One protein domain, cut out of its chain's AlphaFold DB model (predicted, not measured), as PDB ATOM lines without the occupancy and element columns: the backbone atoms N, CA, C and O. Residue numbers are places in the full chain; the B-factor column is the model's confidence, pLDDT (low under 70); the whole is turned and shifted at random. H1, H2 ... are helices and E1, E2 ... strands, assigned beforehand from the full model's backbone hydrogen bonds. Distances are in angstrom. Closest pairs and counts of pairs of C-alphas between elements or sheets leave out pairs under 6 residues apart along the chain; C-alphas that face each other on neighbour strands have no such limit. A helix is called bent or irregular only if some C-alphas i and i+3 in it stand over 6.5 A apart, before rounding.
ATOM      1  N   ILE A 238     302.542 652.624 434.043       87.62
ATOM      2  CA  ILE A 238     301.077 652.488 434.215       87.62
ATOM      3  C   ILE A 238     300.620 652.946 435.604       87.62
ATOM      4  O   ILE A 238     299.639 653.679 435.720       87.62
ATOM      5  N   ARG A 239     301.336 652.543 436.664       88.69
ATOM      6  CA  ARG A 239     300.972 652.918 438.039       88.69
ATOM      7  C   ARG A 239     301.052 654.431 438.250       88.69
ATOM      8  O   ARG A 239     300.160 654.993 438.868       88.69
ATOM      9  N   SER A 240     302.072 655.091 437.701       87.75
ATOM     10  CA  SER A 240     302.222 656.549 437.785       87.75
ATOM     11  C   SER A 240     301.069 657.274 437.089       87.75
ATOM     12  O   SER A 240     300.505 658.198 437.659       87.75
ATOM     13  N   LYS A 241     300.648 656.810 435.904       87.88
ATOM     14  CA  LYS A 241     299.486 657.363 435.183       87.88
ATOM     15  C   LYS A 241     298.172 657.176 435.939       87.88
ATOM     16  O   LYS A 241     297.354 658.085 435.973       87.88
ATOM     17  N   LEU A 242     297.980 656.017 436.569       87.06
ATOM     18  CA  LEU A 242     296.839 655.782 437.457       87.06
ATOM     19  C   LEU A 242     296.861 656.740 438.655       87.06
ATOM     20  O   LEU A 242     295.834 657.328 438.973       87.06
ATOM     21  N   GLN A 243     298.028 656.977 439.256       87.94
ATOM     22  CA  GLN A 243     298.177 657.918 440.372       87.94
ATOM     23  C   GLN A 243     297.860 659.362 439.976       87.94
ATOM     24  O   GLN A 243     297.191 660.049 440.744       87.94
ATOM     25  N   LEU A 244     298.222 659.794 438.762       86.50
ATOM     26  CA  LEU A 244     297.779 661.083 438.212       86.50
ATOM     27  C   LEU A 244     296.244 661.185 438.107       86.50
ATOM     28  O   LEU A 244     295.705 662.266 438.285       86.50
ATOM     29  N   LEU A 245     295.530 660.073 437.893       84.12
ATOM     30  CA  LEU A 245     294.058 660.003 437.874       84.12
ATOM     31  C   LEU A 245     293.428 659.824 439.278       84.12
ATOM     32  O   LEU A 245     292.219 659.628 439.394       84.12
ATOM     33  N   GLY A 246     294.215 659.857 440.361       85.44
ATOM     34  CA  GLY A 246     293.735 659.579 441.725       85.44
ATOM     35  C   GLY A 246     293.485 658.089 442.024       85.44
ATOM     36  O   GLY A 246     292.829 657.747 443.011       85.44
ATOM     37  N   LEU A 247     294.004 657.199 441.177       87.31
ATOM     38  CA  LEU A 247     293.887 655.744 441.271       87.31
ATOM     39  C   LEU A 247     295.209 655.111 441.721       87.31
ATOM     40  O   LEU A 247     296.262 655.741 441.720       87.31
ATOM     41  N   ASP A 248     295.188 653.826 442.061       90.06
ATOM     42  CA  ASP A 248     296.408 653.051 442.277       90.06
ATOM     43  C   ASP A 248     296.306 651.640 441.685       90.06
ATOM     44  O   ASP A 248     295.217 651.135 441.403       90.06
ATOM     45  N   LEU A 249     297.460 650.999 441.488       88.94
ATOM     46  CA  LEU A 249     297.570 649.637 440.967       88.94
ATOM     47  C   LEU A 249     298.071 648.700 442.073       88.94
ATOM     48  O   LEU A 249     299.268 648.656 442.366       88.94
ATOM     49  N   ILE A 250     297.151 647.952 442.685       89.31
ATOM     50  CA  ILE A 250     297.404 647.162 443.900       89.31
ATOM     51  C   ILE A 250     297.454 645.661 443.559       89.31
ATOM     52  O   ILE A 250     296.545 645.162 442.884       89.31
ATOM     53  N   PRO A 251     298.474 644.900 444.004       89.88
ATOM     54  CA  PRO A 251     298.488 643.444 443.878       89.88
ATOM     55  C   PRO A 251     297.304 642.790 444.606       89.88
ATOM     56  O   PRO A 251     296.977 643.140 445.739       89.88
ATOM     57  N   LYS A 252     296.689 641.769 444.006       88.94
ATOM     58  CA  LYS A 252     295.563 641.006 444.581       88.94
ATOM     59  C   LYS A 252     295.903 640.369 445.933       88.94
ATOM     60  O   LYS A 252     295.023 640.232 446.776       88.94
ATOM     61  N   SER A 253     297.171 640.014 446.148       90.06
ATOM     62  CA  SER A 253     297.713 639.521 447.423       90.06
ATOM     63  C   SER A 253     297.769 640.584 448.528       90.06
ATOM     64  O   SER A 253     297.739 640.245 449.709       90.06
ATOM     65  N   GLU A 254     297.860 641.859 448.153       90.75
ATOM     66  CA  GLU A 254     298.002 643.004 449.060       90.75
ATOM     67  C   GLU A 254     296.671 643.743 449.262       90.75
ATOM     68  O   GLU A 254     296.475 644.359 450.300       90.75
ATOM     69  N   TYR A 255     295.712 643.625 448.334       89.19
ATOM     70  CA  TYR A 255     294.424 644.335 448.367       89.19
ATOM     71  C   TYR A 255     293.656 644.220 449.698       89.19
ATOM     72  O   TYR A 255     293.095 645.205 450.172       89.19
ATOM     73  N   LEU A 256     293.668 643.054 450.356       89.00
ATOM     74  CA  LEU A 256     293.003 642.866 451.659       89.00
ATOM     75  C   LEU A 256     293.666 643.637 452.817       89.00
ATOM     76  O   LEU A 256     293.052 643.797 453.869       89.00
ATOM     77  N   GLN A 257     294.900 644.111 452.633       91.25
ATOM     78  CA  GLN A 257     295.647 644.937 453.587       91.25
ATOM     79  C   GLN A 257     295.348 646.438 453.406       91.25
ATOM     80  O   GLN A 257     295.800 647.248 454.210       91.25
ATOM     81  N   HIS A 258     294.561 646.787 452.381       87.75
ATOM     82  CA  HIS A 258     294.239 648.145 451.945       87.75
ATOM     83  C   HIS A 258     292.722 648.433 452.022       87.75
ATOM     84  O   HIS A 258     292.082 648.708 451.000       87.75
ATOM     85  N   PRO A 259     292.091 648.354 453.215       89.94
ATOM     86  CA  PRO A 259     290.648 648.560 453.382       89.94
ATOM     87  C   PRO A 259     290.175 649.973 452.998       89.94
ATOM     88  O   PRO A 259     288.986 650.165 452.731       89.94
ATOM     89  N   GLU A 260     291.078 650.951 452.946       90.12
ATOM     90  CA  GLU A 260     290.852 652.315 452.467       90.12
ATOM     91  C   GLU A 260     290.668 652.419 450.945       90.12
ATOM     92  O   GLU A 260     290.251 653.470 450.462       90.12
ATOM     93  N   TYR A 261     290.922 651.347 450.192       89.69
ATOM     94  CA  TYR A 261     290.707 651.276 448.748       89.69
ATOM     95  C   TYR A 261     289.474 650.440 448.378       89.69
ATOM     96  O   TYR A 261     289.030 649.557 449.118       89.69
ATOM     97  N   GLU A 262     288.917 650.714 447.201       88.81
ATOM     98  CA  GLU A 262     287.978 649.842 446.497       88.81
ATOM     99  C   GLU A 262     288.458 649.563 445.072       88.81
ATOM    100  O   GLU A 262     288.936 650.458 444.374       88.81
ATOM    101  N   ALA A 263     288.352 648.302 444.652       86.50
ATOM    102  CA  ALA A 263     288.704 647.873 443.307       86.50
ATOM    103  C   ALA A 263     287.676 648.374 442.281       86.50
ATOM    104  O   ALA A 263     286.475 648.147 442.429       86.50
ATOM    105  N   LEU A 264     288.164 649.000 441.211       76.25
ATOM    106  CA  LEU A 264     287.367 649.380 440.054       76.25
ATOM    107  C   LEU A 264     287.315 648.226 439.050       76.25
ATOM    108  O   LEU A 264     288.329 647.602 438.732       76.25
ATOM    109  N   VAL A 265     286.123 647.965 438.518       63.94
ATOM    110  CA  VAL A 265     285.895 646.958 437.478       63.94
ATOM    111  C   VAL A 265     285.553 647.675 436.176       63.94
ATOM    112  O   VAL A 265     284.526 648.340 436.099       63.94
ATOM    113  N   GLY A 266     286.413 647.507 435.164       58.88
ATOM    114  CA  GLY A 266     286.151 647.766 433.742       58.88
ATOM    115  C   GLY A 266     285.399 649.059 433.405       58.88
ATOM    116  O   GLY A 266     286.012 650.089 433.142       58.88
ATOM    117  N   GLU A 267     284.071 648.968 433.356       51.41
ATOM    118  CA  GLU A 267     283.156 650.003 432.859       51.41
ATOM    119  C   GLU A 267     283.250 651.322 433.649       51.41
ATOM    120  O   GLU A 267     283.255 652.388 433.035       51.41
ATOM    121  N   LEU A 268     283.457 651.259 434.972       51.34
ATOM    122  CA  LEU A 268     283.597 652.444 435.837       51.34
ATOM    123  C   LEU A 268     284.808 653.318 435.465       51.34
ATOM    124  O   LEU A 268     284.721 654.539 435.485       51.34
ATOM    125  N   PHE A 269     285.928 652.706 435.063       57.59
ATOM    126  CA  PHE A 269     287.125 653.443 434.632       57.59
ATOM    127  C   PHE A 269     286.894 654.202 433.314       57.59
ATOM    128  O   PHE A 269     287.495 655.247 433.080       57.59
ATOM    129  N   GLY A 270     286.008 653.688 432.456       61.06
ATOM    130  CA  GLY A 270     285.599 654.364 431.230       61.06
ATOM    131  C   GLY A 270     284.725 655.589 431.501       61.06
ATOM    132  O   GLY A 270     284.932 656.637 430.893       61.06
ATOM    133  N   GLU A 271     283.735 655.449 432.380       61.88
ATOM    134  CA  GLU A 271     282.718 656.479 432.625       61.88
ATOM    135  C   GLU A 271     283.233 657.622 433.503       61.88
ATOM    136  O   GLU A 271     283.142 658.777 433.085       61.88
ATOM    137  N   ASP A 272     283.849 657.312 434.650       58.97
ATOM    138  CA  ASP A 272     284.258 658.305 435.659       58.97
ATOM    139  C   ASP A 272     285.316 659.309 435.138       58.97
ATOM    140  O   ASP A 272     285.482 660.386 435.704       58.97
ATOM    141  N   TYR A 273     286.018 658.976 434.046       60.31
ATOM    142  CA  TYR A 273     287.144 659.744 433.492       60.31
ATOM    143  C   TYR A 273     286.947 660.198 432.030       60.31
ATOM    144  O   TYR A 273     287.907 660.609 431.375       60.31
ATOM    145  N   GLY A 274     285.736 660.070 431.470       57.62
ATOM    146  CA  GLY A 274     285.451 660.406 430.061       57.62
ATOM    147  C   GLY A 274     286.124 659.483 429.028       57.62
ATOM    148  O   GLY A 274     286.024 659.690 427.820       57.62
ATOM    149  N   LEU A 275     286.796 658.421 429.480       58.25
ATOM    150  CA  LEU A 275     287.591 657.519 428.645       58.25
ATOM    151  C   LEU A 275     286.729 656.593 427.768       58.25
ATOM    152  O   LEU A 275     287.212 656.100 426.749       58.25
ATOM    153  N   LYS A 276     285.452 656.391 428.119       55.81
ATOM    154  CA  LYS A 276     284.476 655.574 427.372       55.81
ATOM    155  C   LYS A 276     284.228 656.082 425.947       55.81
ATOM    156  O   LYS A 276     283.854 655.294 425.084       55.81
ATOM    157  N   GLU A 277     284.450 657.370 425.687       47.00
ATOM    158  CA  GLU A 277     284.190 657.994 424.381       47.00
ATOM    159  C   GLU A 277     285.371 657.922 423.403       47.00
ATOM    160  O   GLU A 277     285.179 658.040 422.196       47.00
ATOM    161  N   MET A 278     286.587 657.700 423.910       46.75
ATOM    162  CA  MET A 278     287.795 657.477 423.104       46.75
ATOM    163  C   MET A 278     288.081 655.983 422.891       46.75
ATOM    164  O   MET A 278     289.159 655.598 422.441       46.75
ATOM    165  N   VAL A 279     287.104 655.132 423.199       45.75
ATOM    166  CA  VAL A 279     287.114 653.711 422.868       45.75
ATOM    167  C   VAL A 279     286.871 653.563 421.379       45.75
ATOM    168  O   VAL A 279     285.774 653.771 420.868       45.75
ATOM    169  N   PHE A 280     287.892 653.130 420.670       47.06
ATOM    170  CA  PHE A 280     287.706 652.674 419.307       47.06
ATOM    171  C   PHE A 280     286.904 651.325 419.337       47.06
ATOM    172  O   PHE A 280     286.751 650.733 420.396       47.06
ATOM    173  N   GLN A 281     286.362 650.777 418.245       44.09
ATOM    174  CA  GLN A 281     285.560 649.532 418.219       44.09
ATOM    175  C   GLN A 281     285.854 648.623 416.991       44.09
ATOM    176  O   GLN A 281     285.328 648.866 415.912       44.09
ATOM    177  N   ARG A 282     286.720 647.590 417.124       40.47
ATOM    178  CA  ARG A 282     287.164 646.695 416.029       40.47
ATOM    179  C   ARG A 282     286.616 645.295 416.232       40.47
ATOM    180  O   ARG A 282     286.908 644.645 417.233       40.47
ATOM    181  N   ASP A 283     285.939 644.776 415.220       35.91
ATOM    182  CA  ASP A 283     285.483 643.391 415.237       35.91
ATOM    183  C   ASP A 283     286.653 642.420 415.025       35.91
ATOM    184  O   ASP A 283     287.021 642.063 413.904       35.91
ATOM    185  N   ILE A 284     287.247 641.983 416.135       37.72
ATOM    186  CA  ILE A 284     288.133 640.819 416.200       37.72
ATOM    187  C   ILE A 284     287.323 639.671 416.818       37.72
ATOM    188  O   ILE A 284     287.080 639.670 418.028       37.72
ATOM    189  N   PRO A 285     286.879 638.684 416.021       34.53
ATOM    190  CA  PRO A 285     285.968 637.650 416.494       34.53
ATOM    191  C   PRO A 285     286.715 636.534 417.239       34.53
ATOM    192  O   PRO A 285     286.930 635.461 416.680       34.53
ATOM    193  N   GLN A 286     287.089 636.753 418.508       39.78
ATOM    194  CA  GLN A 286     287.440 635.671 419.445       39.78
ATOM    195  C   GLN A 286     286.993 635.952 420.895       39.78
ATOM    196  O   GLN A 286     287.059 637.094 421.342       39.78
ATOM    197  N   PRO A 287     286.581 634.918 421.660       35.94
ATOM    198  CA  PRO A 287     286.056 635.066 423.024       35.94
ATOM    199  C   PRO A 287     287.123 635.221 424.126       35.94
ATOM    200  O   PRO A 287     286.760 635.388 425.285       35.94
ATOM    201  N   SER A 288     288.416 635.134 423.795       38.00
ATOM    202  CA  SER A 288     289.542 635.213 424.748       38.00
ATOM    203  C   SER A 288     290.660 636.175 424.324       38.00
ATOM    204  O   SER A 288     291.674 636.286 425.014       38.00
ATOM    205  N   ALA A 289     290.497 636.869 423.196       38.47
ATOM    206  CA  ALA A 289     291.331 638.015 422.865       38.47
ATOM    207  C   ALA A 289     290.749 639.253 423.564       38.47
ATOM    208  O   ALA A 289     289.522 639.399 423.574       38.47
ATOM    209  N   PRO A 290     291.577 640.171 424.097       38.59
ATOM    210  CA  PRO A 290     291.070 641.458 424.539       38.59
ATOM    211  C   PRO A 290     290.344 642.136 423.378       38.59
ATOM    212  O   PRO A 290     290.819 642.100 422.237       38.59
ATOM    213  N   LYS A 291     289.184 642.736 423.646       38.91
ATOM    214  CA  LYS A 291     288.426 643.459 422.621       38.91
ATOM    215  C   LYS A 291     289.206 644.723 422.247       38.91
ATOM    216  O   LYS A 291     289.148 645.715 422.961       38.91
ATOM    217  N   TYR A 292     289.990 644.643 421.170       44.41
ATOM    218  CA  TYR A 292     290.664 645.780 420.537       44.41
ATOM    219  C   TYR A 292     289.788 646.421 419.468       44.41
ATOM    220  O   TYR A 292     288.714 645.934 419.135       44.41
ATOM    221  N   TYR A 293     290.266 647.541 418.930       40.78
ATOM    222  CA  TYR A 293     289.412 648.703 418.791       40.78
ATOM    223  C   TYR A 293     289.814 649.570 417.559       40.78
ATOM    224  O   TYR A 293     290.999 649.724 417.262       40.78
ATOM    225  N   ASP A 294     288.811 650.086 416.823       41.38
ATOM    226  CA  ASP A 294     288.847 650.765 415.500       41.38
ATOM    227  C   ASP A 294     287.903 652.004 415.399       41.38
ATOM    228  O   ASP A 294     286.802 651.981 415.919       41.38
ATOM    229  N   LEU A 295     288.183 653.142 414.762       42.84
ATOM    230  CA  LEU A 295     289.298 653.551 413.911       42.84
ATOM    231  C   LEU A 295     288.750 653.888 412.513       42.84
ATOM    232  O   LEU A 295     288.575 655.041 412.129       42.84
ATOM    233  N   SER A 296     288.461 652.863 411.727       40.25
ATOM    234  CA  SER A 296     288.227 652.968 410.292       40.25
ATOM    235  C   SER A 296     286.782 653.258 409.872       40.25
ATOM    236  O   SER A 296     286.545 653.477 408.684       40.25
ATOM    237  N   GLY A 297     285.830 653.261 410.812       40.72
ATOM    238  CA  GLY A 297     284.394 653.242 410.513       40.72
ATOM    239  C   GLY A 297     283.749 654.569 410.088       40.72
ATOM    240  O   GLY A 297     282.865 654.544 409.232       40.72
ATOM    241  N   ASN A 298     284.128 655.718 410.666       50.66
ATOM    242  CA  ASN A 298     283.368 656.960 410.466       50.66
ATOM    243  C   ASN A 298     284.217 658.243 410.581       50.66
ATOM    244  O   ASN A 298     284.988 658.417 411.524       50.66
ATOM    245  N   ASN A 299     284.027 659.192 409.653       54.22
ATOM    246  CA  ASN A 299     284.743 660.482 409.649       54.22
ATOM    247  C   ASN A 299     284.467 661.322 410.912       54.22
ATOM    248  O   ASN A 299     285.318 662.107 411.323       54.22
ATOM    249  N   ALA A 300     283.286 661.162 411.521       58.41
ATOM    250  CA  ALA A 300     282.898 661.892 412.726       58.41
ATOM    251  C   ALA A 300     283.788 661.548 413.933       58.41
ATOM    252  O   ALA A 300     284.210 662.450 414.654       58.41
ATOM    253  N   ASP A 301     284.129 660.269 414.116       57.28
ATOM    254  CA  ASP A 301     284.934 659.812 415.254       57.28
ATOM    255  C   ASP A 301     286.389 660.281 415.134       57.28
ATOM    256  O   ASP A 301     287.016 660.650 416.125       57.28
ATOM    257  N   TYR A 302     286.915 660.368 413.908       58.66
ATOM    258  CA  TYR A 302     288.261 660.883 413.662       58.66
ATOM    259  C   TYR A 302     288.392 662.391 413.941       58.66
ATOM    260  O   TYR A 302     289.343 662.823 414.597       58.66
ATOM    261  N   GLU A 303     287.432 663.210 413.497       65.19
ATOM    262  CA  GLU A 303     287.436 664.643 413.831       65.19
ATOM    263  C   GLU A 303     287.135 664.889 415.323       65.19
ATOM    264  O   GLU A 303     287.687 665.822 415.909       65.19
ATOM    265  N   ARG A 304     286.357 664.011 415.978       66.56
ATOM    266  CA  ARG A 304     286.176 664.015 417.439       66.56
ATOM    267  C   ARG A 304     287.490 663.737 418.176       66.56
ATOM    268  O   ARG A 304     287.839 664.491 419.080       66.56
ATOM    269  N   LEU A 305     288.253 662.721 417.770       65.06
ATOM    270  CA  LEU A 305     289.568 662.437 418.360       65.06
ATOM    271  C   LEU A 305     290.538 663.610 418.198       65.06
ATOM    272  O   LEU A 305     291.170 664.007 419.171       65.06
ATOM    273  N   LYS A 306     290.605 664.227 417.011       68.50
ATOM    274  CA  LYS A 306     291.404 665.447 416.789       68.50
ATOM    275  C   LYS A 306     291.019 666.604 417.709       68.50
ATOM    276  O   LYS A 306     291.899 667.387 418.071       68.50
ATOM    277  N   ALA A 307     289.734 666.752 418.036       72.44
ATOM    278  CA  ALA A 307     289.290 667.755 418.998       72.44
ATOM    279  C   ALA A 307     289.863 667.444 420.389       72.44
ATOM    280  O   ALA A 307     290.466 668.323 420.999       72.44
ATOM    281  N   ILE A 308     289.792 666.183 420.830       72.06
ATOM    282  CA  ILE A 308     290.326 665.756 422.132       72.06
ATOM    283  C   ILE A 308     291.860 665.862 422.184       72.06
ATOM    284  O   ILE A 308     292.397 666.339 423.179       72.06
ATOM    285  N   TYR A 309     292.581 665.549 421.098       77.56
ATOM    286  CA  TYR A 309     294.048 665.706 421.000       77.56
ATOM    287  C   TYR A 309     294.535 667.147 421.254       77.56
ATOM    288  O   TYR A 309     295.716 667.367 421.533       77.56
ATOM    289  N   ARG A 310     293.633 668.128 421.123       79.19
ATOM    290  CA  ARG A 310     293.874 669.564 421.324       79.19
ATOM    291  C   ARG A 310     293.198 670.110 422.583       79.19
ATOM    292  O   ARG A 310     293.372 671.288 422.887       79.19
ATOM    293  N   ASP A 311     292.440 669.282 423.295       83.00
ATOM    294  CA  ASP A 311     291.818 669.632 424.563       83.00
ATOM    295  C   ASP A 311     292.763 669.285 425.719       83.00
ATOM    296  O   ASP A 311     292.801 668.160 426.218       83.00
ATOM    297  N   TYR A 312     293.536 670.284 426.140       84.44
ATOM    298  CA  TYR A 312     294.466 670.189 427.268       84.44
ATOM    299  C   TYR A 312     293.765 670.142 428.635       84.44
ATOM    300  O   TYR A 312     294.432 669.874 429.633       84.44
ATOM    301  N   SER A 313     292.448 670.375 428.699       82.31
ATOM    302  CA  SER A 313     291.667 670.166 429.926       82.31
ATOM    303  C   SER A 313     291.249 668.703 430.113       82.31
ATOM    304  O   SER A 313     290.918 668.293 431.223       82.31
ATOM    305  N   HIS A 314     291.304 667.889 429.052       83.44
ATOM    306  CA  HIS A 314     290.876 666.496 429.100       83.44
ATOM    307  C   HIS A 314     291.960 665.587 429.721       83.44
ATOM    308  O   HIS A 314     293.066 665.491 429.170       83.44
ATOM    309  N   PRO A 315     291.673 664.822 430.797       82.44
ATOM    310  CA  PRO A 315     292.683 664.024 431.504       82.44
ATOM    311  C   PRO A 315     293.356 662.976 430.610       82.44
ATOM    312  O   PRO A 315     294.563 662.752 430.701       82.44
ATOM    313  N   ALA A 316     292.612 662.380 429.671       80.69
ATOM    314  CA  ALA A 316     293.183 661.453 428.692       80.69
ATOM    315  C   ALA A 316     294.300 662.085 427.843       80.69
ATOM    316  O   ALA A 316     295.287 661.421 427.532       80.69
ATOM    317  N   THR A 317     294.151 663.360 427.473       85.88
ATOM    318  CA  THR A 317     295.121 664.095 426.655       85.88
ATOM    319  C   THR A 317     296.373 664.400 427.452       85.88
ATOM    320  O   THR A 317     297.472 664.210 426.939       85.88
ATOM    321  N   ASN A 318     296.243 664.756 428.728       88.44
ATOM    322  CA  ASN A 318     297.402 664.953 429.596       88.44
ATOM    323  C   ASN A 318     298.145 663.645 429.893       88.44
ATOM    324  O   ASN A 318     299.370 663.629 429.829       88.44
ATOM    325  N   ILE A 319     297.458 662.513 430.075       88.50
ATOM    326  CA  ILE A 319     298.145 661.215 430.185       88.50
ATOM    327  C   ILE A 319     298.782 660.769 428.848       88.50
ATOM    328  O   ILE A 319     299.852 660.158 428.858       88.50
ATOM    329  N   ALA A 320     298.191 661.087 427.691       88.56
ATOM    330  CA  ALA A 320     298.808 660.807 426.389       88.56
ATOM    331  C   ALA A 320     300.054 661.678 426.147       88.56
ATOM    332  O   ALA A 320     301.120 661.149 425.828       88.56
ATOM    333  N   ARG A 321     299.974 662.985 426.438       91.81
ATOM    334  CA  ARG A 321     301.139 663.882 426.543       91.81
ATOM    335  C   ARG A 321     302.195 663.297 427.483       91.81
ATOM    336  O   ARG A 321     303.383 663.374 427.185       91.81
ATOM    337  N   GLN A 322     301.773 662.674 428.585       91.44
ATOM    338  CA  GLN A 322     302.672 662.128 429.596       91.44
ATOM    339  C   GLN A 322     303.404 660.875 429.104       91.44
ATOM    340  O   GLN A 322     304.595 660.719 429.385       91.44
ATOM    341  N   GLU A 323     302.728 660.004 428.348       92.25
ATOM    342  CA  GLU A 323     303.349 658.861 427.671       92.25
ATOM    343  C   GLU A 323     304.317 659.311 426.575       92.25
ATOM    344  O   GLU A 323     305.429 658.786 426.516       92.25
ATOM    345  N   HIS A 324     303.951 660.317 425.777       94.00
ATOM    346  CA  HIS A 324     304.832 660.870 424.747       94.00
ATOM    347  C   HIS A 324     306.085 661.522 425.358       94.00
ATOM    348  O   HIS A 324     307.212 661.233 424.959       94.00
ATOM    349  N   TRP A 325     305.919 662.312 426.425       93.00
ATOM    350  CA  TRP A 325     307.015 662.894 427.211       93.00
ATOM    351  C   TRP A 325     307.949 661.809 427.779       93.00
ATOM    352  O   TRP A 325     309.170 661.872 427.617       93.00
ATOM    353  N   ARG A 326     307.376 660.745 428.361       93.50
ATOM    354  CA  ARG A 326     308.098 659.557 428.851       93.50
ATOM    355  C   ARG A 326     308.830 658.814 427.723       93.50
ATOM    356  O   ARG A 326     309.956 658.339 427.916       93.50
ATOM    357  N   TRP A 327     308.217 658.697 426.547       94.75
ATOM    358  CA  TRP A 327     308.806 658.061 425.369       94.75
ATOM    359  C   TRP A 327     309.949 658.895 424.774       94.75
ATOM    360  O   TRP A 327     310.983 658.323 424.413       94.75
ATOM    361  N   ASN A 328     309.840 660.224 424.768       95.19
ATOM    362  CA  ASN A 328     310.924 661.129 424.392       95.19
ATOM    363  C   ASN A 328     312.119 660.996 425.347       95.19
ATOM    364  O   ASN A 328     313.237 660.764 424.879       95.19
ATOM    365  N   CYS A 329     311.896 661.015 426.669       94.50
ATOM    366  CA  CYS A 329     312.942 660.739 427.664       94.50
ATOM    367  C   CYS A 329     313.647 659.399 427.398       94.50
ATOM    368  O   CYS A 329     314.877 659.329 427.309       94.50
ATOM    369  N   PHE A 330     312.870 658.327 427.216       95.44
ATOM    370  CA  PHE A 330     313.400 656.999 426.903       95.44
ATOM    371  C   PHE A 330     314.207 656.969 425.589       95.44
ATOM    372  O   PHE A 330     315.257 656.321 425.519       95.44
ATOM    373  N   SER A 331     313.750 657.679 424.558       96.06
ATOM    374  CA  SER A 331     314.409 657.748 423.252       96.06
ATOM    375  C   SER A 331     315.755 658.473 423.349       96.06
ATOM    376  O   SER A 331     316.782 657.916 422.945       96.06
ATOM    377  N   LEU A 332     315.778 659.664 423.961       95.62
ATOM    378  CA  LEU A 332     316.984 660.479 424.168       95.62
ATOM    379  C   LEU A 332     318.056 659.719 424.963       95.62
ATOM    380  O   LEU A 332     319.205 659.624 424.529       95.62
ATOM    381  N   ILE A 333     317.673 659.092 426.083       95.19
ATOM    382  CA  ILE A 333     318.598 658.333 426.944       95.19
ATOM    383  C   ILE A 333     319.020 656.976 426.351       95.19
ATOM    384  O   ILE A 333     320.013 656.381 426.768       95.19
ATOM    385  N   SER A 334     318.306 656.500 425.325       95.06
ATOM    386  CA  SER A 334     318.718 655.375 424.471       95.06
ATOM    387  C   SER A 334     319.648 655.801 423.321       95.06
ATOM    388  O   SER A 334     320.067 654.966 422.507       95.06
ATOM    389  N   GLY A 335     319.986 657.090 423.233       95.19
ATOM    390  CA  GLY A 335     320.863 657.665 422.217       95.19
ATOM    391  C   GLY A 335     320.184 658.038 420.907       95.19
ATOM    392  O   GLY A 335     320.881 658.185 419.903       95.19
ATOM    393  N   TRP A 336     318.854 658.155 420.886       95.62
ATOM    394  CA  TRP A 336     318.147 658.741 419.751       95.62
ATOM    395  C   TRP A 336     318.170 660.266 419.806       95.62
ATOM    396  O   TRP A 336     318.376 660.874 420.856       95.62
ATOM    397  N   ARG A 337     317.962 660.876 418.643       94.12
ATOM    398  CA  ARG A 337     317.866 662.325 418.458       94.12
ATOM    399  C   ARG A 337     316.804 662.670 417.403       94.12
ATOM    400  O   ARG A 337     316.505 661.807 416.566       94.12
ATOM    401  N   PRO A 338     316.242 663.886 417.434       92.50
ATOM    402  CA  PRO A 338     315.328 664.380 416.411       92.50
ATOM    403  C   PRO A 338     315.786 664.115 414.966       92.50
ATOM    404  O   PRO A 338     316.976 664.156 414.627       92.50
ATOM    405  N   LEU A 339     314.814 663.851 414.093       89.44
ATOM    406  CA  LEU A 339     314.969 663.890 412.640       89.44
ATOM    407  C   LEU A 339     314.120 665.051 412.103       89.44
ATOM    408  O   LEU A 339     312.898 664.899 412.048       89.44
ATOM    409  N   PRO A 340     314.723 666.192 411.717       82.69
ATOM    410  CA  PRO A 340     313.959 667.349 411.264       82.69
ATOM    411  C   PRO A 340     313.070 667.014 410.064       82.69
ATOM    412  O   PRO A 340     313.501 666.342 409.126       82.69
ATOM    413  N   TYR A 341     311.842 667.534 410.073       75.50
ATOM    414  CA  TYR A 341     310.827 667.289 409.041       75.50
ATOM    415  C   TYR A 341     311.216 667.770 407.632       75.50
ATOM    416  O   TYR A 341     310.591 667.387 406.644       75.50
ATOM    417  N   GLU A 342     312.243 668.609 407.547       69.31
ATOM    418  CA  GLU A 342     312.721 669.269 406.334       69.31
ATOM    419  C   GLU A 342     313.940 668.577 405.704       69.31
ATOM    420  O   GLU A 342     314.410 669.020 404.664       69.31
ATOM    421  N   GLN A 343     314.480 667.501 406.298       64.75
ATOM    422  CA  GLN A 343     315.600 666.784 405.674       64.75
ATOM    423  C   GLN A 343     315.109 665.975 404.461       64.75
ATOM    424  O   GLN A 343     314.345 665.027 404.621       64.75
ATOM    425  N   ASP A 344     315.596 666.330 403.267       48.44
ATOM    426  CA  ASP A 344     315.194 665.810 401.945       48.44
ATOM    427  C   ASP A 344     315.494 664.314 401.667       48.44
ATOM    428  O   ASP A 344     315.522 663.900 400.505       48.44
ATOM    429  N   GLU A 345     315.693 663.456 402.680       55.66
ATOM    430  CA  GLU A 345     315.549 662.012 402.430       55.66
ATOM    431  C   GLU A 345     314.072 661.770 402.061       55.66
ATOM    432  O   GLU A 345     313.188 662.052 402.877       55.66
ATOM    433  N   PRO A 346     313.759 661.299 400.835       51.75
ATOM    434  CA  PRO A 346     312.376 661.118 400.429       51.75
ATOM    435  C   PRO A 346     311.744 660.109 401.374       51.75
ATOM    436  O   PRO A 346     312.270 659.005 401.526       51.75
ATOM    437  N   TYR A 347     310.628 660.491 402.000       60.62
ATOM    438  CA  TYR A 347     309.876 659.628 402.905       60.62
ATOM    439  C   TYR A 347     309.613 658.294 402.219       60.62
ATOM    440  O   TYR A 347     308.746 658.183 401.347       60.62
ATOM    441  N   ALA A 348     310.397 657.285 402.587       63.84
ATOM    442  CA  ALA A 348     310.222 655.964 402.036       63.84
ATOM    443  C   ALA A 348     308.858 655.480 402.525       63.84
ATOM    444  O   ALA A 348     308.624 655.350 403.728       63.84
ATOM    445  N   LEU A 349     307.938 655.285 401.585       65.38
ATOM    446  CA  LEU A 349     306.653 654.684 401.879       65.38
ATOM    447  C   LEU A 349     306.876 653.183 402.017       65.38
ATOM    448  O   LEU A 349     307.433 652.536 401.127       65.38
ATOM    449  N   ASN A 350     306.436 652.635 403.140       66.19
ATOM    450  CA  ASN A 350     306.274 651.200 403.281       66.19
ATOM    451  C   ASN A 350     305.131 650.718 402.364       66.19
ATOM    452  O   ASN A 350     304.330 651.503 401.854       66.19
ATOM    453  N   VAL A 351     305.023 649.399 402.193       63.44
ATOM    454  CA  VAL A 351     304.006 648.743 401.343       63.44
ATOM    455  C   VAL A 351     302.559 649.062 401.781       63.44
ATOM    456  O   VAL A 351     301.628 648.936 400.995       63.44
ATOM    457  N   ASP A 352     302.367 649.508 403.025       62.28
ATOM    458  CA  ASP A 352     301.092 649.912 403.636       62.28
ATOM    459  C   ASP A 352     300.823 651.435 403.594       62.28
ATOM    460  O   ASP A 352     299.901 651.919 404.256       62.28
ATOM    461  N   TYR A 353     301.625 652.199 402.841       66.56
ATOM    462  CA  TYR A 353     301.606 653.668 402.779       66.56
ATOM    463  C   TYR A 353     301.900 654.376 404.120       66.56
ATOM    464  O   TYR A 353     301.615 655.568 404.268       66.56
ATOM    465  N   SER A 354     302.493 653.679 405.098       68.12
ATOM    466  CA  SER A 354     303.088 654.321 406.276       68.12
ATOM    467  C   SER A 354     304.465 654.898 405.946       68.12
ATOM    468  O   SER A 354     305.232 654.322 405.167       68.12
ATOM    469  N   ILE A 355     304.804 656.030 406.557       72.06
ATOM    470  CA  ILE A 355     306.121 656.653 406.399       72.06
ATOM    471  C   ILE A 355     307.192 655.928 407.224       72.06
ATOM    472  O   ILE A 355     307.001 655.613 408.399       72.06
ATOM    473  N   VAL A 356     308.376 655.738 406.633       76.12
ATOM    474  CA  VAL A 356     309.613 655.488 407.385       76.12
ATOM    475  C   VAL A 356     309.997 656.765 408.139       76.12
ATOM    476  O   VAL A 356     310.669 657.650 407.622       76.12
ATOM    477  N   ASN A 357     309.545 656.853 409.388       81.12
ATOM    478  CA  ASN A 357     309.726 657.992 410.290       81.12
ATOM    479  C   ASN A 357     310.990 657.888 411.170       81.12
ATOM    480  O   ASN A 357     311.114 658.591 412.174       81.12
ATOM    481  N   GLN A 358     311.915 656.984 410.837       87.19
ATOM    482  CA  GLN A 358     313.117 656.727 411.626       87.19
ATOM    483  C   GLN A 358     314.286 656.220 410.778       87.19
ATOM    484  O   GLN A 358     314.121 655.403 409.875       87.19
ATOM    485  N   ASN A 359     315.495 656.629 411.152       88.19
ATOM    486  CA  ASN A 359     316.754 656.116 410.628       88.19
ATOM    487  C   ASN A 359     317.516 655.431 411.771       88.19
ATOM    488  O   ASN A 359     318.306 656.055 412.483       88.19
ATOM    489  N   ALA A 360     317.257 654.133 411.967       88.25
ATOM    490  CA  ALA A 360     317.813 653.355 413.078       88.25
ATOM    491  C   ALA A 360     319.353 653.279 413.063       88.25
ATOM    492  O   ALA A 360     319.973 653.230 414.122       88.25
ATOM    493  N   ARG A 361     319.984 653.335 411.877       88.38
ATOM    494  CA  ARG A 361     321.451 653.365 411.732       88.38
ATOM    495  C   ARG A 361     322.059 654.643 412.314       88.38
ATOM    496  O   ARG A 361     323.122 654.589 412.920       88.38
ATOM    497  N   LEU A 362     321.394 655.783 412.123       89.50
ATOM    498  CA  LEU A 362     321.831 657.093 412.625       89.50
ATOM    499  C   LEU A 362     321.192 657.472 413.975       89.50
ATOM    500  O   LEU A 362     321.402 658.598 414.439       89.50
ATOM    501  N   LYS A 363     320.395 656.556 414.555       93.00
ATOM    502  CA  LYS A 363     319.480 656.762 415.689       93.00
ATOM    503  C   LYS A 363     318.696 658.080 415.592       93.00
ATOM    504  O   LYS A 363     318.682 658.879 416.525       93.00
ATOM    505  N   ARG A 364     318.060 658.335 414.446       92.19
ATOM    506  CA  ARG A 364     317.209 659.522 414.245       92.19
ATOM    507  C   ARG A 364     315.734 659.151 414.149       92.19
ATOM    508  O   ARG A 364     315.422 658.162 413.492       92.19
ATOM    509  N   HIS A 365     314.846 659.924 414.768       91.88
ATOM    510  CA  HIS A 365     313.401 659.661 414.767       91.88
ATOM    511  C   HIS A 365     312.605 660.957 414.570       91.88
ATOM    512  O   HIS A 365     312.887 661.945 415.240       91.88
ATOM    513  N   MET A 366     311.619 660.965 413.666       89.75
ATOM    514  CA  MET A 366     310.838 662.176 413.350       89.75
ATOM    515  C   MET A 366     309.891 662.542 414.485       89.75
ATOM    516  O   MET A 366     309.821 663.694 414.869       89.75
ATOM    517  N   ASN A 367     309.230 661.549 415.081       91.38
ATOM    518  CA  ASN A 367     308.302 661.766 416.196       91.38
ATOM    519  C   ASN A 367     308.987 662.212 417.505       91.38
ATOM    520  O   ASN A 367     308.298 662.391 418.497       91.38
ATOM    521  N   LEU A 368     310.320 662.324 417.553       93.31
ATOM    522  CA  LEU A 368     311.040 662.787 418.741       93.31
ATOM    523  C   LEU A 368     311.014 664.322 418.752       93.31
ATOM    524  O   LEU A 368     311.968 664.962 418.319       93.31
ATOM    525  N   VAL A 369     309.865 664.854 419.176       92.31
ATOM    526  CA  VAL A 369     309.434 666.265 419.171       92.31
ATOM    527  C   VAL A 369     308.445 666.515 420.317       92.31
ATOM    528  O   VAL A 369     307.956 665.552 420.908       92.31
ATOM    529  N   ASP A 370     308.091 667.765 420.612       91.88
ATOM    530  CA  ASP A 370     307.032 668.080 421.586       91.88
ATOM    531  C   ASP A 370     305.622 667.680 421.088       91.88
ATOM    532  O   ASP A 370     305.422 667.331 419.922       91.88
ATOM    533  N   TRP A 371     304.622 667.697 421.977       91.50
ATOM    534  CA  TRP A 371     303.266 667.205 421.677       91.50
ATOM    535  C   TRP A 371     302.574 668.001 420.565       91.50
ATOM    536  O   TRP A 371     301.939 667.433 419.678       91.50
ATOM    537  N   GLU A 372     302.734 669.318 420.574       90.44
ATOM    538  CA  GLU A 372     302.146 670.241 419.609       90.44
ATOM    539  C   GLU A 372     302.685 669.958 418.194       90.44
ATOM    540  O   GLU A 372     301.931 669.930 417.218       90.44
ATOM    541  N   GLU A 373     303.985 669.663 418.094       90.31
ATOM    542  CA  GLU A 373     304.651 669.250 416.857       90.31
ATOM    543  C   GLU A 373     304.236 667.839 416.414       90.31
ATOM    544  O   GLU A 373     304.128 667.592 415.211       90.31
ATOM    545  N   LEU A 374     303.956 666.925 417.352       90.19
ATOM    546  CA  LEU A 374     303.438 665.585 417.059       90.19
ATOM    547  C   LEU A 374     302.006 665.638 416.498       90.19
ATOM    548  O   LEU A 374     301.707 665.010 415.481       90.19
ATOM    549  N   VAL A 375     301.126 666.440 417.104       87.06
ATOM    550  CA  VAL A 375     299.753 666.661 416.618       87.06
ATOM    551  C   VAL A 375     299.761 667.363 415.249       87.06
ATOM    552  O   VAL A 375     298.908 667.083 414.401       87.06
ATOM    553  N   ALA A 376     300.741 668.235 414.987       84.94
ATOM    554  CA  ALA A 376     300.952 668.861 413.679       84.94
ATOM    555  C   ALA A 376     301.582 667.919 412.626       84.94
ATOM    556  O   ALA A 376     301.375 668.118 411.424       84.94
ATOM    557  N   PHE A 377     302.301 666.872 413.042       83.12
ATOM    558  CA  PHE A 377     302.958 665.919 412.142       83.12
ATOM    559  C   PHE A 377     301.962 665.142 411.272       83.12
ATOM    560  O   PHE A 377     302.168 665.017 410.066       83.12
ATOM    561  N   VAL A 378     300.856 664.659 411.851       75.94
ATOM    562  CA  VAL A 378     299.853 663.823 411.157       75.94
ATOM    563  C   VAL A 378     299.260 664.497 409.899       75.94
ATOM    564  O   VAL A 378     299.286 663.872 408.830       75.94
ATOM    565  N   PRO A 379     298.753 665.752 409.942       75.69
ATOM    566  CA  PRO A 379     298.272 666.436 408.739       75.69
ATOM    567  C   PRO A 379     299.402 666.810 407.769       75.69
ATOM    568  O   PRO A 379     299.211 666.698 406.558       75.69
ATOM    569  N   TYR A 380     300.585 667.193 408.265       80.62
ATOM    570  CA  TYR A 380     301.752 667.508 407.429       80.62
ATOM    571  C   TYR A 380     302.204 666.304 406.590       80.62
ATOM    572  O   TYR A 380     302.367 666.399 405.370       80.62
ATOM    573  N   VAL A 381     302.330 665.142 407.235       77.94
ATOM    574  CA  VAL A 381     302.629 663.861 406.593       77.94
ATOM    575  C   VAL A 381     301.551 663.492 405.585       77.94
ATOM    576  O   VAL A 381     301.868 663.214 404.429       77.94
ATOM    577  N   SER A 382     300.280 663.553 405.983       76.12
ATOM    578  CA  SER A 382     299.164 663.198 405.103       76.12
ATOM    579  C   SER A 382     299.137 664.070 403.841       76.12
ATOM    580  O   SER A 382     298.956 663.550 402.741       76.12
ATOM    581  N   ALA A 383     299.418 665.372 403.956       78.38
ATOM    582  CA  ALA A 383     299.530 666.272 402.809       78.38
ATOM    583  C   ALA A 383     300.696 665.904 401.865       78.38
ATOM    584  O   ALA A 383     300.515 665.904 400.644       78.38
ATOM    585  N   LYS A 384     301.874 665.539 402.401       79.19
ATOM    586  CA  LYS A 384     303.007 665.073 401.577       79.19
ATOM    587  C   LYS A 384     302.694 663.758 400.852       79.19
ATOM    588  O   LYS A 384     302.924 663.681 399.645       79.19
ATOM    589  N   ILE A 385     302.123 662.763 401.540       77.69
ATOM    590  CA  ILE A 385     301.768 661.471 400.923       77.69
ATOM    591  C   ILE A 385     300.682 661.661 399.853       77.69
ATOM    592  O   ILE A 385     300.808 661.113 398.760       77.69
ATOM    593  N   SER A 386     299.655 662.473 400.131       78.69
ATOM    594  CA  SER A 386     298.592 662.809 399.170       78.69
ATOM    595  C   SER A 386     299.165 663.316 397.845       78.69
ATOM    596  O   SER A 386     298.866 662.777 396.779       78.69
ATOM    597  N   LYS A 387     300.091 664.283 397.924       81.81
ATOM    598  CA  LYS A 387     300.789 664.846 396.763       81.81
ATOM    599  C   LYS A 387     301.670 663.820 396.038       81.81
ATOM    600  O   LYS A 387     301.770 663.874 394.818       81.81
ATOM    601  N   GLN A 388     302.314 662.907 396.768       81.50
ATOM    602  CA  GLN A 388     303.193 661.880 396.198       81.50
ATOM    603  C   GLN A 388     302.422 660.753 395.491       81.50
ATOM    604  O   GLN A 388     302.894 660.238 394.481       81.50
ATOM    605  N   LEU A 389     301.254 660.366 396.015       81.50
ATOM    606  CA  LEU A 389     300.425 659.284 395.470       81.50
ATOM    607  C   LEU A 389     299.321 659.769 394.518       81.50
ATOM    608  O   LEU A 389     298.701 658.941 393.855       81.50
ATOM    609  N   ASN A 390     299.076 661.081 394.448       84.31
ATOM    610  CA  ASN A 390     298.009 661.702 393.656       84.31
ATOM    611  C   ASN A 390     296.611 661.116 393.957       84.31
ATOM    612  O   ASN A 390     295.832 660.823 393.050       84.31
ATOM    613  N   ILE A 391     296.311 660.931 395.246       82.44
ATOM    614  CA  ILE A 391     295.016 660.437 395.737       82.44
ATOM    615  C   ILE A 391     294.137 661.587 396.237       82.44
ATOM    616  O   ILE A 391     294.634 662.643 396.627       82.44
ATOM    617  N   ASN A 392     292.819 661.382 396.246       81.75
ATOM    618  CA  ASN A 392     291.874 662.391 396.730       81.75
ATOM    619  C   ASN A 392     291.757 662.405 398.273       81.75
ATOM    620  O   ASN A 392     292.310 661.555 398.972       81.75
ATOM    621  N   GLU A 393     291.028 663.384 398.818       75.19
ATOM    622  CA  GLU A 393     290.887 663.571 400.269       75.19
ATOM    623  C   GLU A 393     290.132 662.422 400.971       75.19
ATOM    624  O   GLU A 393     290.464 662.075 402.105       75.19
ATOM    625  N   GLU A 394     289.155 661.796 400.310       72.56
ATOM    626  CA  GLU A 394     288.414 660.654 400.867       72.56
ATOM    627  C   GLU A 394     289.296 659.404 400.951       72.56
ATOM    628  O   GLU A 394     289.340 658.741 401.987       72.56
ATOM    629  N   GLU A 395     290.070 659.115 399.903       69.69
ATOM    630  CA  GLU A 395     291.059 658.040 399.911       69.69
ATOM    631  C   GLU A 395     292.165 658.293 400.940       69.69
ATOM    632  O   GLU A 395     292.594 657.360 401.617       69.69
ATOM    633  N   LEU A 396     292.598 659.546 401.101       69.25
ATOM    634  CA  LEU A 396     293.580 659.944 402.106       69.25
ATOM    635  C   LEU A 396     293.065 659.661 403.529       69.25
ATOM    636  O   LEU A 396     293.776 659.045 404.329       69.25
ATOM    637  N   LYS A 397     291.815 660.045 403.827       67.69
ATOM    638  CA  LYS A 397     291.116 659.736 405.092       67.69
ATOM    639  C   LYS A 397     290.978 658.229 405.302       67.69
ATOM    640  O   LYS A 397     291.409 657.718 406.333       67.69
ATOM    641  N   ALA A 398     290.500 657.502 404.296       65.06
ATOM    642  CA  ALA A 398     290.245 656.068 404.390       65.06
ATOM    643  C   ALA A 398     291.506 655.178 404.400       65.06
ATOM    644  O   ALA A 398     291.411 654.013 404.800       65.06
ATOM    645  N   LYS A 399     292.672 655.659 403.931       65.00
ATOM    646  CA  LYS A 399     293.893 654.839 403.751       65.00
ATOM    647  C   LYS A 399     295.103 655.274 404.579       65.00
ATOM    648  O   LYS A 399     295.885 654.404 404.950       65.00
ATOM    649  N   ILE A 400     295.281 656.567 404.854       65.00
ATOM    650  CA  ILE A 400     296.572 657.121 405.304       65.00
ATOM    651  C   ILE A 400     296.504 657.808 406.662       65.00
ATOM    652  O   ILE A 400     297.434 657.620 407.450       65.00
ATOM    653  N   TYR A 401     295.429 658.543 406.964       66.62
ATOM    654  CA  TYR A 401     295.318 659.260 408.238       66.62
ATOM    655  C   TYR A 401     295.415 658.310 409.441       66.62
ATOM    656  O   TYR A 401     296.245 658.544 410.311       66.62
ATOM    657  N   TYR A 402     294.694 657.180 409.454       65.44
ATOM    658  CA  TYR A 402     294.832 656.189 410.535       65.44
ATOM    659  C   TYR A 402     296.235 655.563 410.611       65.44
ATOM    660  O   TYR A 402     296.760 655.355 411.704       65.44
ATOM    661  N   ASN A 403     296.863 655.252 409.471       66.56
ATOM    662  CA  ASN A 403     298.178 654.596 409.446       66.56
ATOM    663  C   ASN A 403     299.302 655.514 409.959       66.56
ATOM    664  O   ASN A 403     300.297 655.012 410.480       66.56
ATOM    665  N   ASN A 404     299.138 656.834 409.824       71.25
ATOM    666  CA  ASN A 404     300.129 657.840 410.214       71.25
ATOM    667  C   ASN A 404     299.712 658.682 411.439       71.25
ATOM    668  O   ASN A 404     300.506 659.505 411.890       71.25
ATOM    669  N   ASP A 405     298.523 658.463 412.012       76.94
ATOM    670  CA  ASP A 405     298.185 658.929 413.361       76.94
ATOM    671  C   ASP A 405     299.076 658.192 414.366       76.94
ATOM    672  O   ASP A 405     298.975 656.975 414.542       76.94
ATOM    673  N   ILE A 406     300.003 658.931 414.968       82.50
ATOM    674  CA  ILE A 406     300.944 658.415 415.963       82.50
ATOM    675  C   ILE A 406     300.404 658.594 417.380       82.50
ATOM    676  O   ILE A 406     300.639 657.723 418.210       82.50
ATOM    677  N   CYS A 407     299.633 659.652 417.643       83.38
ATOM    678  CA  CYS A 407     299.092 659.949 418.969       83.38
ATOM    679  C   CYS A 407     298.275 658.767 419.524       83.38
ATOM    680  O   CYS A 407     298.282 658.513 420.728       83.38
ATOM    681  N   LYS A 408     297.641 657.970 418.648       79.88
ATOM    682  CA  LYS A 408     296.951 656.721 419.026       79.88
ATOM    683  C   LYS A 408     297.802 655.752 419.866       79.88
ATOM    684  O   LYS A 408     297.231 655.005 420.658       79.88
ATOM    685  N   TYR A 409     299.130 655.724 419.703       84.12
ATOM    686  CA  TYR A 409     300.014 654.852 420.488       84.12
ATOM    687  C   TYR A 409     300.138 655.332 421.940       84.12
ATOM    688  O   TYR A 409     300.099 654.511 422.854       84.12
ATOM    689  N   ASP A 410     300.209 656.645 422.155       88.25
ATOM    690  CA  ASP A 410     300.349 657.242 423.485       88.25
ATOM    691  C   ASP A 410     299.054 657.066 424.293       88.25
ATOM    692  O   ASP A 410     299.051 656.510 425.400       88.25
ATOM    693  N   TYR A 411     297.926 657.416 423.665       81.69
ATOM    694  CA  TYR A 411     296.571 657.204 424.178       81.69
ATOM    695  C   TYR A 411     296.251 655.729 424.469       81.69
ATOM    696  O   TYR A 411     295.550 655.423 425.440       81.69
ATOM    697  N   PHE A 412     296.777 654.786 423.673       77.88
ATOM    698  CA  PHE A 412     296.519 653.358 423.877       77.88
ATOM    699  C   PHE A 412     296.933 652.873 425.272       77.88
ATOM    700  O   PHE A 412     296.274 651.992 425.825       77.88
ATOM    701  N   THR A 413     297.974 653.451 425.878       73.19
ATOM    702  CA  THR A 413     298.426 653.019 427.213       73.19
ATOM    703  C   THR A 413     297.378 653.218 428.320       73.19
ATOM    704  O   THR A 413     297.499 652.597 429.376       73.19
ATOM    705  N   ILE A 414     296.334 654.018 428.059       74.81
ATOM    706  CA  ILE A 414     295.166 654.232 428.927       74.81
ATOM    707  C   ILE A 414     293.967 653.409 428.446       74.81
ATOM    708  O   ILE A 414     293.386 652.652 429.214       74.81
ATOM    709  N   PHE A 415     293.586 653.526 427.170       71.88
ATOM    710  CA  PHE A 415     292.369 652.874 426.657       71.88
ATOM    711  C   PHE A 415     292.510 651.357 426.566       71.88
ATOM    712  O   PHE A 415     291.565 650.611 426.804       71.88
ATOM    713  N   GLY A 416     293.724 650.891 426.290       71.12
ATOM    714  CA  GLY A 416     294.101 649.492 426.382       71.12
ATOM    715  C   GLY A 416     294.389 649.016 427.800       71.12
ATOM    716  O   GLY A 416     294.720 647.844 427.955       71.12
ATOM    717  N   LEU A 417     294.299 649.861 428.837       75.75
ATOM    718  CA  LEU A 417     294.773 649.510 430.176       75.75
ATOM    719  C   LEU A 417     294.088 648.258 430.727       75.75
ATOM    720  O   LEU A 417     294.781 647.346 431.174       75.75
ATOM    721  N   THR A 418     292.761 648.163 430.613       71.75
ATOM    722  CA  THR A 418     291.993 646.976 431.025       71.75
ATOM    723  C   THR A 418     292.518 645.706 430.347       71.75
ATOM    724  O   THR A 418     292.756 644.710 431.025       71.75
ATOM    725  N   ALA A 419     292.816 645.760 429.043       72.00
ATOM    726  CA  ALA A 419     293.423 644.658 428.290       72.00
ATOM    727  C   ALA A 419     294.878 644.364 428.715       72.00
ATOM    728  O   ALA A 419     295.302 643.208 428.761       72.00
ATOM    729  N   ILE A 420     295.662 645.394 429.058       77.31
ATOM    730  CA  ILE A 420     297.040 645.235 429.545       77.31
ATOM    731  C   ILE A 420     297.060 644.555 430.924       77.31
ATOM    732  O   ILE A 420     297.955 643.743 431.168       77.31
ATOM    733  N   ILE A 421     296.069 644.797 431.792       76.69
ATOM    734  CA  ILE A 421     295.987 644.195 433.139       76.69
ATOM    735  C   ILE A 421     295.130 642.920 433.228       76.69
ATOM    736  O   ILE A 421     295.199 642.219 434.239       76.69
ATOM    737  N   GLU A 422     294.336 642.580 432.212       75.31
ATOM    738  CA  GLU A 422     293.392 641.452 432.258       75.31
ATOM    739  C   GLU A 422     294.097 640.119 432.565       75.31
ATOM    740  O   GLU A 422     295.071 639.744 431.913       75.31
ATOM    741  N   GLY A 423     293.655 639.390 433.591       74.38
ATOM    742  CA  GLY A 423     294.316 638.146 434.009       74.38
ATOM    743  C   GLY A 423     295.710 638.316 434.640       74.38
ATOM    744  O   GLY A 423     296.375 637.316 434.890       74.38
ATOM    745  N   THR A 424     296.160 639.543 434.933       81.44
ATOM    746  CA  THR A 424     297.324 639.774 435.811       81.44
ATOM    747  C   THR A 424     296.948 639.589 437.284       81.44
ATOM    748  O   THR A 424     295.776 639.432 437.647       81.44
ATOM    749  N   ASP A 425     297.942 639.640 438.163       86.00
ATOM    750  CA  ASP A 425     297.797 639.597 439.614       86.00
ATOM    751  C   ASP A 425     297.460 640.962 440.250       86.00
ATOM    752  O   ASP A 425     297.533 641.089 441.466       86.00
ATOM    753  N   TYR A 426     297.046 641.965 439.467       87.19
ATOM    754  CA  TYR A 426     296.746 643.324 439.936       87.19
ATOM    755  C   TYR A 426     295.261 643.705 439.835       87.19
ATOM    756  O   TYR A 426     294.485 643.090 439.098       87.19
ATOM    757  N   LEU A 427     294.886 644.751 440.574       86.56
ATOM    758  CA  LEU A 427     293.610 645.464 440.515       86.56
ATOM    759  C   LEU A 427     293.883 646.964 440.328       86.56
ATOM    760  O   LEU A 427     294.813 647.494 440.939       86.56
TER     761      LEU A 427
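What this domain is: This is residues 238 to 427 of the 435 residues of an uncharacterized protein of Acholeplasmataceae bacterium (UniProt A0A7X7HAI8). The short helix H7 lies in the middle of an elongated body, with the long helix H4 crossing it; H5 and H6 fold back on each other toward one end of the long axis, while H1, H8 and the short strands E1 and E2 lie toward the other. Two wide loops, residues 272 to 298 and 334 to 370, hold no named element. The printed part has 190 residues, with eight named helices and two named strands in the order H1, E1, E2, H2, H3, H4, H5, H6, H7, H8; by its named elements it is mostly helix, but under half of the residues are in them. It is compact, with a radius of gyration of the C-alphas of 18.8 A, and spans 60 by 38 by 33 A.

How they stand to each other: H4, residues 315 to 333, touches H7, residues 407 to 415, with its residues 316 to 324 alone, at a steep tilt of 64 degrees, opposite ways; the closest C-alphas are those of Ala 320 and Tyr 411, 4.8 A apart. H4 and H5, residues 371 to 389, only just touch, with 3 pairs of C-alphas within 8 A, about perpendicular at 81 degrees; Arg 321 and Trp 371 have the closest C-alphas, 6.3 A apart. H5 touches H6, residues 393 to 404, at a steep tilt of 50 degrees, opposite ways, the closest C-alphas being those of Val 378 and Asn 404 at 6.1 A. H6 is irregular: C-alphas 398 and 401 are 7.1 A apart. H3, residues 299 to 308, is close to H6 but not clearly touching, with the C-alphas of Asn 299 and Lys 397 7.9 A apart. H1, residues 238 to 244, is close to H4 but not clearly touching, with the C-alphas of Lys 241 and Ile 319 6.5 A apart. H7 and H8, residues 417 to 421, meet only through their link. E1, residues 247 to 251, and E2, residues 261 to 263, are near each other, and each pairs with no named strand; residues 250 to 251 of E1 pair antiparallel with residues 426 to 427. H2, residues 267 to 271, touches no helix. Every O i to N i+4 pair is within hydrogen-bond range in H1, H2, H3, H4 and H8, against 13 of 15 in H5, 5 of 8 in H6 and 3 of 5 in H7.

Where its parts are: H4 is 26.9 A long, from C-alpha 315 at (292.683, 664.024, 431.504), and H5 is 27.5 A long, ending at C-alpha 389 at (300.425, 659.284, 395.470). H3 and H6 are each 14.7 A long, E1 13.4 A and H7 12.4 A. H1 begins at C-alpha 238 at (301.077, 652.488, 434.215).

The domain as a whole: The C-alphas farthest apart, those of Gln 257 and Asn 390, are 62.3 A apart. The printed part has no cut. The links H2 to H3 and H4 to H5 are long. The mean pLDDT of the printed part is 74.9, with residues 265 to 306, 342 to 354 and 395 to 403 under 70.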